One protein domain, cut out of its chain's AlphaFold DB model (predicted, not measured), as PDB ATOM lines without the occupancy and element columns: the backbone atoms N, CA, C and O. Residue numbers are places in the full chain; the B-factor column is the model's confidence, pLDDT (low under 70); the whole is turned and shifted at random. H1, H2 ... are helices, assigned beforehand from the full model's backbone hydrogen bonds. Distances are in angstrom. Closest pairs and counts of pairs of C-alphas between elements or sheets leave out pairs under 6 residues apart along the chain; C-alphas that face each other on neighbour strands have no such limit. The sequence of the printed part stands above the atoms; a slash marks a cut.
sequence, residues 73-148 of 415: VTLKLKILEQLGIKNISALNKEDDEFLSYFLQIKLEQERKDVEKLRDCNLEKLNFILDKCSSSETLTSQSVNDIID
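AT A GLANCE: This is residues 73 to 148 of the 415 residues of an uncharacterized protein of Zygotorulaspora mrakii (UniProt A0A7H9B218). One long straight helix, H2, makes the longest axis of a thin rod, and the chain folds back at each of its ends. The short helix H3 turns back beside the last part of H2, while the short helix H1 and a long loop lie by its other end; the stretch of H2 between, residues 107 to 123, is bare. The 76 printed residues hold three named helices, in the order H1, H2, H3, and no named strand; the class is all helix. The whole is extended, with a radius of gyration of the C-alphas of 22.8 A and spans of 67 by 18 by 15 A.

HOW THE PARTS SIT: H2, residues 96 to 134, only just touches H3, residues 140 to 148, with 3 pairs of C-alphas within 8 A. The closest C-alphas of the two are those of Ile 128 and Ile 146, 6.5 A apart, and H2 touches H3 with residues 128 to 132 alone. H2 and H3 form a helical hairpin, at a shallow tilt of 10 degrees, opposite ways. H1, residues 73 to 82, is near H2, with 7 pairs of C-alphas within 10 A. H1 and H3 are apart. In H1, H2 and H3 every O i to N i+4 pair is within hydrogen-bond range.

IN THESE COORDINATES: H2 measures 56.4 A from C-alpha 96 at (-43.217, -45.154, 5.713) to C-alpha 134 at (-31.919, -16.220, -41.337). H1 measures 14.3 A and begins at C-alpha 73, at (-38.116, -53.945, 4.509). H3 measures 12.3 A and ends at C-alpha 148, at (-21.190, -26.987, -32.702).

THE WHOLE: The C-alphas farthest apart, those of Asn 92 and Glu 136, are 66.9 A apart. The printed part has no cut. The link from H1 to H2, residues 83 to 95, is long; that from H2 to H3 is tight. Residues 107 to 123 and 133 to 141 stand free. Mean pLDDT of the printed part is 83.4, with residues 73, 83 and 86 to 94 under 70.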
ATOM      1  N   VAL A  73     -39.101 -54.654   3.679       67.81
ATOM      2  CA  VAL A  73     -38.116 -53.945   4.509       67.81
ATOM      3  C   VAL A  73     -36.731 -53.976   3.854       67.81
ATOM      4  O   VAL A  73     -36.045 -52.956   3.826       67.81
ATOM      5  N   THR A  74     -36.336 -55.096   3.239       74.12
ATOM      6  CA  THR A  74     -35.061 -55.181   2.501       74.12
ATOM      7  C   THR A  74     -35.047 -54.351   1.217       74.12
ATOM      8  O   THR A  74     -34.011 -53.772   0.887       74.12
ATOM      9  N   LEU A  75     -36.170 -54.243   0.498       75.31
ATOM     10  CA  LEU A  75     -36.289 -53.332  -0.646       75.31
ATOM     11  C   LEU A  75     -36.189 -51.866  -0.196       75.31
ATOM     12  O   LEU A  75     -35.414 -51.106  -0.772       75.31
ATOM     13  N   LYS A  76     -36.926 -51.484   0.854       72.69
ATOM     14  CA  LYS A  76     -36.904 -50.137   1.445       72.69
ATOM     15  C   LYS A  76     -35.489 -49.736   1.871       72.69
ATOM     16  O   LYS A  76     -35.030 -48.657   1.505       72.69
ATOM     17  N   LEU A  77     -34.771 -50.631   2.554       74.88
ATOM     18  CA  LEU A  77     -33.364 -50.448   2.930       74.88
ATOM     19  C   LEU A  77     -32.458 -50.253   1.703       74.88
ATOM     20  O   LEU A  77     -31.671 -49.312   1.682       74.88
ATOM     21  N   LYS A  78     -32.602 -51.077   0.653       75.69
ATOM     22  CA  LYS A  78     -31.819 -50.939  -0.592       75.69
ATOM     23  C   LYS A  78     -32.097 -49.639  -1.340       75.69
ATOM     24  O   LYS A  78     -31.174 -49.052  -1.897       75.69
ATOM     25  N   ILE A  79     -33.353 -49.199  -1.373       74.44
ATOM     26  CA  ILE A  79     -33.734 -47.926  -1.991       74.44
ATOM     27  C   ILE A  79     -33.091 -46.779  -1.203       74.44
ATOM     28  O   ILE A  79     -32.411 -45.952  -1.800       74.44
ATOM     29  N   LEU A  80     -33.213 -46.764   0.129       70.62
ATOM     30  CA  LEU A  80     -32.594 -45.754   1.001       70.62
ATOM     31  C   LEU A  80     -31.054 -45.742   0.918       70.62
ATOM     32  O   LEU A  80     -30.445 -44.672   0.943       70.62
ATOM     33  N   GLU A  81     -30.425 -46.906   0.744       78.62
ATOM     34  CA  GLU A  81     -28.979 -47.042   0.537       78.62
ATOM     35  C   GLU A  81     -28.531 -46.477  -0.819       78.62
ATOM     36  O   GLU A  81     -27.597 -45.675  -0.876       78.62
ATOM     37  N   GLN A  82     -29.226 -46.819  -1.914       74.31
ATOM     38  CA  GLN A  82     -28.965 -46.239  -3.242       74.31
ATOM     39  C   GLN A  82     -29.163 -44.720  -3.270       74.31
ATOM     40  O   GLN A  82     -28.594 -44.027  -4.113       74.31
ATOM     41  N   LEU A  83     -29.958 -44.196  -2.340       65.81
ATOM     42  CA  LEU A  83     -30.202 -42.772  -2.156       65.81
ATOM     43  C   LEU A  83     -29.110 -42.061  -1.341       65.81
ATOM     44  O   LEU A  83     -29.176 -40.845  -1.185       65.81
ATOM     45  N   GLY A  84     -28.093 -42.780  -0.855       70.12
ATOM     46  CA  GLY A  84     -26.953 -42.202  -0.139       70.12
ATOM     47  C   GLY A  84     -27.240 -41.841   1.320       70.12
ATOM     48  O   GLY A  84     -26.398 -41.221   1.975       70.12
ATOM     49  N   ILE A  85     -28.395 -42.243   1.859       70.38
ATOM     50  CA  ILE A  85     -28.724 -42.061   3.272       70.38
ATOM     51  C   ILE A  85     -27.981 -43.153   4.041       70.38
ATOM     52  O   ILE A  85     -28.359 -44.315   4.023       70.38
ATOM     53  N   LYS A  86     -26.873 -42.793   4.695       69.94
ATOM     54  CA  LYS A  86     -25.994 -43.765   5.376       69.94
ATOM     55  C   LYS A  86     -26.528 -44.236   6.736       69.94
ATOM     56  O   LYS A  86     -26.039 -45.226   7.263       69.94
ATOM     57  N   ASN A  87     -27.522 -43.548   7.301       61.81
ATOM     58  CA  ASN A  87     -28.061 -43.809   8.642       61.81
ATOM     59  C   ASN A  87     -29.438 -44.488   8.585       61.81
ATOM     60  O   ASN A  87     -30.436 -43.983   9.087       61.81
ATOM     61  N   ILE A  88     -29.488 -45.648   7.933       63.72
ATOM     62  CA  ILE A  88     -30.733 -46.390   7.683       63.72
ATOM     63  C   ILE A  88     -31.192 -47.179   8.922       63.72
ATOM     64  O   ILE A  88     -32.368 -47.488   9.058       63.72
ATOM     65  N   SER A  89     -30.280 -47.440   9.864       67.44
ATOM     66  CA  SER A  89     -30.556 -48.172  11.108       67.44
ATOM     67  C   SER A  89     -31.419 -47.398  12.113       67.44
ATOM     68  O   SER A  89     -31.918 -47.999  13.057       67.44
ATOM     69  N   ALA A  90     -31.568 -46.080  11.934       62.50
ATOM     70  CA  ALA A  90     -32.383 -45.219  12.795       62.50
ATOM     71  C   ALA A  90     -33.803 -44.979  12.249       62.50
ATOM     72  O   ALA A  90     -34.675 -44.572  13.012       62.50
ATOM     73  N   LEU A  91     -34.044 -45.250  10.956       62.97
ATOM     74  CA  LEU A  91     -35.377 -45.188  10.354       62.97
ATOM     75  C   LEU A  91     -36.142 -46.455  10.750       62.97
ATOM     76  O   LEU A  91     -36.119 -47.480  10.064       62.97
ATOM     77  N   ASN A  92     -36.778 -46.399  11.913       62.03
ATOM     78  CA  ASN A  92     -37.673 -47.450  12.366       62.03
ATOM     79  C   ASN A  92     -38.897 -47.574  11.441       62.03
ATOM     80  O   ASN A  92     -39.190 -46.721  10.603       62.03
ATOM     81  N   LYS A  93     -39.617 -48.688  11.608       63.72
ATOM     82  CA  LYS A  93     -40.775 -49.141  10.816       63.72
ATOM     83  C   LYS A  93     -41.927 -48.125  10.664       63.72
ATOM     84  O   LYS A  93     -42.822 -48.387   9.875       63.72
ATOM     85  N   GLU A  94     -41.908 -47.003  11.378       61.44
ATOM     86  CA  GLU A  94     -42.964 -45.980  11.368       61.44
ATOM     87  C   GLU A  94     -42.750 -44.889  10.301       61.44
ATOM     88  O   GLU A  94     -43.699 -44.213   9.915       61.44
ATOM     89  N   ASP A  95     -41.556 -44.785   9.708       72.00
ATOM     90  CA  ASP A  95     -41.237 -43.744   8.716       72.00
ATOM     91  C   ASP A  95     -41.594 -44.148   7.268       72.00
ATOM     92  O   ASP A  95     -40.852 -43.884   6.315       72.00
ATOM     93  N   ASP A  96     -42.697 -44.871   7.064       76.81
ATOM     94  CA  ASP A  96     -43.217 -45.154   5.713       76.81
ATOM     95  C   ASP A  96     -43.753 -43.879   5.044       76.81
ATOM     96  O   ASP A  96     -43.508 -43.656   3.856       76.81
ATOM     97  N   GLU A  97     -44.389 -42.991   5.813       83.50
ATOM     98  CA  GLU A  97     -44.850 -41.690   5.317       83.50
ATOM     99  C   GLU A  97     -43.682 -40.783   4.922       83.50
ATOM    100  O   GLU A  97     -43.721 -40.149   3.868       83.50
ATOM    101  N   PHE A  98     -42.596 -40.779   5.704       80.56
ATOM    102  CA  PHE A  98     -41.395 -40.010   5.378       80.56
ATOM    103  C   PHE A  98     -40.718 -40.524   4.104       80.56
ATOM    104  O   PHE A  98     -40.325 -39.729   3.248       80.56
ATOM    105  N   LEU A  99     -40.615 -41.848   3.934       81.75
ATOM    106  CA  LEU A  99     -40.099 -42.437   2.699       81.75
ATOM    107  C   LEU A  99     -40.975 -42.062   1.498       81.75
ATOM    108  O   LEU A  99     -40.443 -41.707   0.448       81.75
ATOM    109  N   SER A 100     -42.298 -42.145   1.651       85.56
ATOM    110  CA  SER A 100     -43.256 -41.770   0.609       85.56
ATOM    111  C   SER A 100     -43.095 -40.299   0.215       85.56
ATOM    112  O   SER A 100     -42.925 -39.986  -0.964       85.56
ATOM    113  N   TYR A 101     -43.027 -39.399   1.201       87.44
ATOM    114  CA  TYR A 101     -42.811 -37.971   0.984       87.44
ATOM    115  C   TYR A 101     -41.458 -37.683   0.320       87.44
ATOM    116  O   TYR A 101     -41.366 -36.891  -0.618       87.44
ATOM    117  N   PHE A 102     -40.400 -38.379   0.736       83.94
ATOM    118  CA  PHE A 102     -39.083 -38.267   0.116       83.94
ATOM    119  C   PHE A 102     -39.087 -38.746  -1.345       83.94
ATOM    120  O   PHE A 102     -38.548 -38.068  -2.223       83.94
ATOM    121  N   LEU A 103     -39.705 -39.898  -1.628       88.12
ATOM    122  CA  LEU A 103     -39.869 -40.418  -2.988       88.12
ATOM    123  C   LEU A 103     -40.652 -39.434  -3.855       88.12
ATOM    124  O   LEU A 103     -40.264 -39.193  -4.996       88.12
ATOM    125  N   GLN A 104     -41.702 -38.826  -3.305       92.50
ATOM    126  CA  GLN A 104     -42.483 -37.803  -3.984       92.50
ATOM    127  C   GLN A 104     -41.637 -36.568  -4.316       92.50
ATOM    128  O   GLN A 104     -41.645 -36.130  -5.465       92.50
ATOM    129  N   ILE A 105     -40.860 -36.042  -3.361       88.50
ATOM    130  CA  ILE A 105     -39.933 -34.924  -3.610       88.50
ATOM    131  C   ILE A 105     -38.942 -35.285  -4.716       88.50
ATOM    132  O   ILE A 105     -38.683 -34.476  -5.605       88.50
ATOM    133  N   LYS A 106     -38.388 -36.500  -4.684       86.62
ATOM    134  CA  LYS A 106     -37.402 -36.933  -5.671       86.62
ATOM    135  C   LYS A 106     -38.008 -37.090  -7.066       86.62
ATOM    136  O   LYS A 106     -37.396 -36.640  -8.030       86.62
ATOM    137  N   LEU A 107     -39.194 -37.685  -7.174       91.69
ATOM    138  CA  LEU A 107     -39.923 -37.789  -8.439       91.69
ATOM    139  C   LEU A 107     -40.252 -36.407  -9.002       91.69
ATOM    140  O   LEU A 107     -40.098 -36.179 -10.198       91.69
ATOM    141  N   GLU A 108     -40.656 -35.472  -8.144       94.38
ATOM    142  CA  GLU A 108     -40.931 -34.096  -8.549       94.38
ATOM    143  C   GLU A 108     -39.653 -33.376  -9.008       94.38
ATOM    144  O   GLU A 108     -39.668 -32.646  -9.998       94.38
ATOM    145  N   GLN A 109     -38.522 -33.615  -8.342       93.38
ATOM    146  CA  GLN A 109     -37.225 -33.084  -8.753       93.38
ATOM    147  C   GLN A 109     -36.788 -33.645 -10.113       93.38
ATOM    148  O   GLN A 109     -36.409 -32.881 -10.997       93.38
ATOM    149  N   GLU A 110     -36.889 -34.959 -10.308       93.25
ATOM    150  CA  GLU A 110     -36.557 -35.609 -11.578       93.25
ATOM    151  C   GLU A 110     -37.477 -35.126 -12.705       93.25
ATOM    152  O   GLU A 110     -37.009 -34.816 -13.799       93.25
ATOM    153  N   ARG A 111     -38.774 -34.955 -12.423       95.75
ATOM    154  CA  ARG A 111     -39.730 -34.353 -13.356       95.75
ATOM    155  C   ARG A 111     -39.308 -32.941 -13.759       95.75
ATOM    156  O   ARG A 111     -39.304 -32.639 -14.951       95.75
ATOM    157  N   LYS A 112     -38.918 -32.099 -12.797       96.81
ATOM    158  CA  LYS A 112     -38.408 -30.745 -13.069       96.81
ATOM    159  C   LYS A 112     -37.130 -30.768 -13.895       96.81
ATOM    160  O   LYS A 112     -36.958 -29.921 -14.764       96.81
ATOM    161  N   ASP A 113     -36.233 -31.716 -13.656       94.19
ATOM    162  CA  ASP A 113     -34.984 -31.814 -14.413       94.19
ATOM    163  C   ASP A 113     -35.224 -32.304 -15.851       94.19
ATOM    164  O   ASP A 113     -34.605 -31.794 -16.789       94.19
ATOM    165  N   VAL A 114     -36.187 -33.206 -16.059       95.81
ATOM    166  CA  VAL A 114     -36.666 -33.586 -17.398       95.81
ATOM    167  C   VAL A 114     -37.315 -32.400 -18.113       95.81
ATOM    168  O   VAL A 114     -37.066 -32.196 -19.300       95.81
ATOM    169  N   GLU A 115     -38.122 -31.603 -17.413       96.56
ATOM    170  CA  GLU A 115     -38.761 -30.410 -17.977       96.56
ATOM    171  C   GLU A 115     -37.729 -29.346 -18.366       96.56
ATOM    172  O   GLU A 115     -37.724 -28.897 -19.507       96.56
ATOM    173  N   LYS A 116     -36.741 -29.069 -17.509       96.06
ATOM    174  CA  LYS A 116     -35.603 -28.202 -17.857       96.06
ATOM    175  C   LYS A 116     -34.837 -28.701 -19.079       96.06
ATOM    176  O   LYS A 116     -34.437 -27.907 -19.929       96.06
ATOM    177  N   LEU A 117     -34.604 -30.011 -19.181       93.50
ATOM    178  CA  LEU A 117     -33.931 -30.590 -20.341       93.50
ATOM    179  C   LEU A 117     -34.777 -30.423 -21.609       93.50
ATOM    180  O   LEU A 117     -34.235 -30.147 -22.680       93.50
ATOM    181  N   ARG A 118     -36.099 -30.576 -21.493       95.94
ATOM    182  CA  ARG A 118     -37.043 -30.332 -22.583       95.94
ATOM    183  C   ARG A 118     -37.001 -28.872 -23.025       95.94
ATOM    184  O   ARG A 118     -36.875 -28.640 -24.224       95.94
ATOM    185  N   ASP A 119     -37.052 -27.929 -22.094       95.06
ATOM    186  CA  ASP A 119     -37.032 -26.495 -22.393       95.06
ATOM    187  C   ASP A 119     -35.709 -26.084 -23.046       95.06
ATOM    188  O   ASP A 119     -35.714 -25.469 -24.109       95.06
ATOM    189  N   CYS A 120     -34.575 -26.552 -22.514       92.94
ATOM    190  CA  CYS A 120     -33.259 -26.332 -23.117       92.94
ATOM    191  C   CYS A 120     -33.161 -26.922 -24.537       92.94
ATOM    192  O   CYS A 120     -32.553 -26.335 -25.433       92.94
ATOM    193  N   ASN A 121     -33.760 -28.092 -24.780       91.81
ATOM    194  CA  ASN A 121     -33.789 -28.683 -26.117       91.81
ATOM    195  C   ASN A 121     -34.691 -27.895 -27.074       91.81
ATOM    196  O   ASN A 121     -34.330 -27.732 -28.238       91.81
ATOM    197  N   LEU A 122     -35.842 -27.408 -26.605       94.88
ATOM    198  CA  LEU A 122     -36.733 -26.561 -27.399       94.88
ATOM    199  C   LEU A 122     -36.058 -25.239 -27.766       94.88
ATOM    200  O   LEU A 122     -36.118 -24.831 -28.921       94.88
ATOM    201  N   GLU A 123     -35.352 -24.618 -26.826       92.38
ATOM    202  CA  GLU A 123     -34.572 -23.405 -27.059       92.38
ATOM    203  C   GLU A 123     -33.485 -23.626 -28.122       92.38
ATOM    204  O   GLU A 123     -33.382 -22.859 -29.078       92.38
ATOM    205  N   LYS A 124     -32.735 -24.734 -28.035       90.31
ATOM    206  CA  LYS A 124     -31.745 -25.111 -29.060       90.31
ATOM    207  C   LYS A 124     -32.376 -25.323 -30.432       90.31
ATOM    208  O   LYS A 124     -31.802 -24.911 -31.436       90.31
ATOM    209  N   LEU A 125     -33.540 -25.969 -30.490       92.19
ATOM    210  CA  LEU A 125     -34.258 -26.178 -31.746       92.19
ATOM    211  C   LEU A 125     -34.739 -24.858 -32.346       92.19
ATOM    212  O   LEU A 125     -34.555 -24.652 -33.543       92.19
ATOM    213  N   ASN A 126     -35.292 -23.959 -31.532       93.19
ATOM    214  CA  ASN A 126     -35.690 -22.627 -31.981       93.19
ATOM    215  C   ASN A 126     -34.487 -21.846 -32.510       93.19
ATOM    216  O   ASN A 126     -34.546 -21.328 -33.617       93.19
ATOM    217  N   PHE A 127     -33.352 -21.882 -31.809       90.75
ATOM    218  CA  PHE A 127     -32.125 -21.248 -32.283       90.75
ATOM    219  C   PHE A 127     -31.669 -21.791 -33.648       90.75
ATOM    220  O   PHE A 127     -31.233 -21.037 -34.518       90.75
ATOM    221  N   ILE A 128     -31.769 -23.106 -33.863       90.00
ATOM    222  CA  ILE A 128     -31.436 -23.723 -35.155       90.00
ATOM    223  C   ILE A 128     -32.419 -23.278 -36.232       90.00
ATOM    224  O   ILE A 128     -31.991 -22.957 -37.338       90.00
ATOM    225  N   LEU A 129     -33.716 -23.244 -35.925       90.94
ATOM    226  CA  LEU A 129     -34.730 -22.749 -36.852       90.94
ATOM    227  C   LEU A 129     -34.473 -21.289 -37.225       90.94
ATOM    228  O   LEU A 129     -34.525 -20.973 -38.408       90.94
ATOM    229  N   ASP A 130     -34.106 -20.443 -36.266       89.75
ATOM    230  CA  ASP A 130     -33.766 -19.038 -36.495       89.75
ATOM    231  C   ASP A 130     -32.508 -18.889 -37.353       89.75
ATOM    232  O   ASP A 130     -32.442 -18.048 -38.251       89.75
ATOM    233  N   LYS A 131     -31.500 -19.741 -37.140       87.38
ATOM    234  CA  LYS A 131     -30.306 -19.777 -37.993       87.38
ATOM    235  C   LYS A 131     -30.616 -20.261 -39.404       87.38
ATOM    236  O   LYS A 131     -30.097 -19.689 -40.360       87.38
ATOM    237  N   CYS A 132     -31.466 -21.270 -39.549       87.94
ATOM    238  CA  CYS A 132     -31.905 -21.784 -40.843       87.94
ATOM    239  C   CYS A 132     -32.814 -20.796 -41.585       87.94
ATOM    240  O   CYS A 132     -32.734 -20.714 -42.802       87.94
ATOM    241  N   SER A 133     -33.660 -20.042 -40.881       89.38
ATOM    242  CA  SER A 133     -34.537 -19.034 -41.487       89.38
ATOM    243  C   SER A 133     -33.775 -17.764 -41.866       89.38
ATOM    244  O   SER A 133     -34.059 -17.164 -42.897       89.38
ATOM    245  N   SER A 134     -32.771 -17.384 -41.068       88.75
ATOM    246  CA  SER A 134     -31.919 -16.220 -41.337       88.75
ATOM    247  C   SER A 134     -30.861 -16.488 -42.412       88.75
ATOM    248  O   SER A 134     -30.369 -15.548 -43.034       88.75
ATOM    249  N   SER A 135     -30.472 -17.751 -42.625       85.81
ATOM    250  CA  SER A 135     -29.539 -18.123 -43.692       85.81
ATOM    251  C   SER A 135     -30.301 -18.501 -44.960       85.81
ATOM    252  O   SER A 135     -30.828 -19.597 -45.096       85.81
ATOM    253  N   GLU A 136     -30.320 -17.589 -45.933       85.00
ATOM    254  CA  GLU A 136     -30.945 -17.813 -47.249       85.00
ATOM    255  C   GLU A 136     -30.313 -19.003 -48.003       85.00
ATOM    256  O   GLU A 136     -30.950 -19.645 -48.838       85.00
ATOM    257  N   THR A 137     -29.065 -19.352 -47.668       88.62
ATOM    258  CA  THR A 137     -28.385 -20.559 -48.148       88.62
ATOM    259  C   THR A 137     -27.749 -21.328 -46.987       88.62
ATOM    260  O   THR A 137     -26.996 -20.777 -46.181       88.62
ATOM    261  N   LEU A 138     -28.026 -22.635 -46.912       85.62
ATOM    262  CA  LEU A 138     -27.358 -23.566 -45.999       85.62
ATOM    263  C   LEU A 138     -25.920 -23.793 -46.479       85.62
ATOM    264  O   LEU A 138     -25.629 -24.712 -47.246       85.62
ATOM    265  N   THR A 139     -25.023 -22.906 -46.067       91.62
ATOM    266  CA  THR A 139     -23.590 -23.049 -46.322       91.62
ATOM    267  C   THR A 139     -22.986 -24.100 -45.393       91.62
ATOM    268  O   THR A 139     -23.501 -24.379 -44.311       91.62
ATOM    269  N   SER A 140     -21.842 -24.673 -45.772       88.25
ATOM    270  CA  SER A 140     -21.104 -25.583 -44.885       88.25
ATOM    271  C   SER A 140     -20.752 -24.933 -43.542       88.25
ATOM    272  O   SER A 140     -20.691 -25.627 -42.533       88.25
ATOM    273  N   GLN A 141     -20.583 -23.605 -43.516       86.50
ATOM    274  CA  GLN A 141     -20.354 -22.859 -42.283       86.50
ATOM    275  C   GLN A 141     -21.588 -22.869 -41.375       86.50
ATOM    276  O   GLN A 141     -21.452 -23.196 -40.204       86.50
ATOM    277  N   SER A 142     -22.791 -22.599 -41.898       85.75
ATOM    278  CA  SER A 142     -24.004 -22.625 -41.067       85.75
ATOM    279  C   SER A 142     -24.341 -24.030 -40.565       85.75
ATOM    280  O   SER A 142     -24.838 -24.182 -39.453       85.75
ATOM    281  N   VAL A 143     -24.010 -25.073 -41.330       87.00
ATOM    282  CA  VAL A 143     -24.129 -26.468 -40.875       87.00
ATOM    283  C   VAL A 143     -23.133 -26.783 -39.754       87.00
ATOM    284  O   VAL A 143     -23.520 -27.418 -38.774       87.00
ATOM    285  N   ASN A 144     -21.883 -26.324 -39.854       88.12
ATOM    286  CA  ASN A 144     -20.897 -26.486 -38.780       88.12
ATOM    287  C   ASN A 144     -21.312 -25.723 -37.516       88.12
ATOM    288  O   ASN A 144     -21.278 -26.300 -36.434       88.12
ATOM    289  N   ASP A 145     -21.813 -24.492 -37.658       84.12
ATOM    290  CA  ASP A 145     -22.344 -23.713 -36.536       84.12
ATOM    291  C   ASP A 145     -23.499 -24.461 -35.836       84.12
ATOM    292  O   ASP A 145     -23.586 -24.471 -34.610       84.12
ATOM    293  N   ILE A 146     -24.368 -25.141 -36.598       85.94
ATOM    294  CA  ILE A 146     -25.441 -25.989 -36.049       85.94
ATOM    295  C   ILE A 146     -24.866 -27.197 -35.297       85.94
ATOM    296  O   ILE A 146     -25.314 -27.509 -34.193       85.94
ATOM    297  N   ILE A 147     -23.871 -27.879 -35.865       86.19
ATOM    298  CA  ILE A 147     -23.225 -29.046 -35.245       86.19
ATOM    299  C   ILE A 147     -22.509 -28.658 -33.944       86.19
ATOM    300  O   ILE A 147     -22.569 -29.412 -32.968       86.19
ATOM    301  N   ASP A 148     -21.895 -27.480 -33.888       86.25
ATOM    302  CA  ASP A 148     -21.190 -26.987 -32.702       86.25
ATOM    303  C   ASP A 148     -22.143 -26.729 -31.524       86.25
ATOM    304  O   ASP A 148     -21.795 -26.991 -30.370       86.25
TER     305      ASP A 148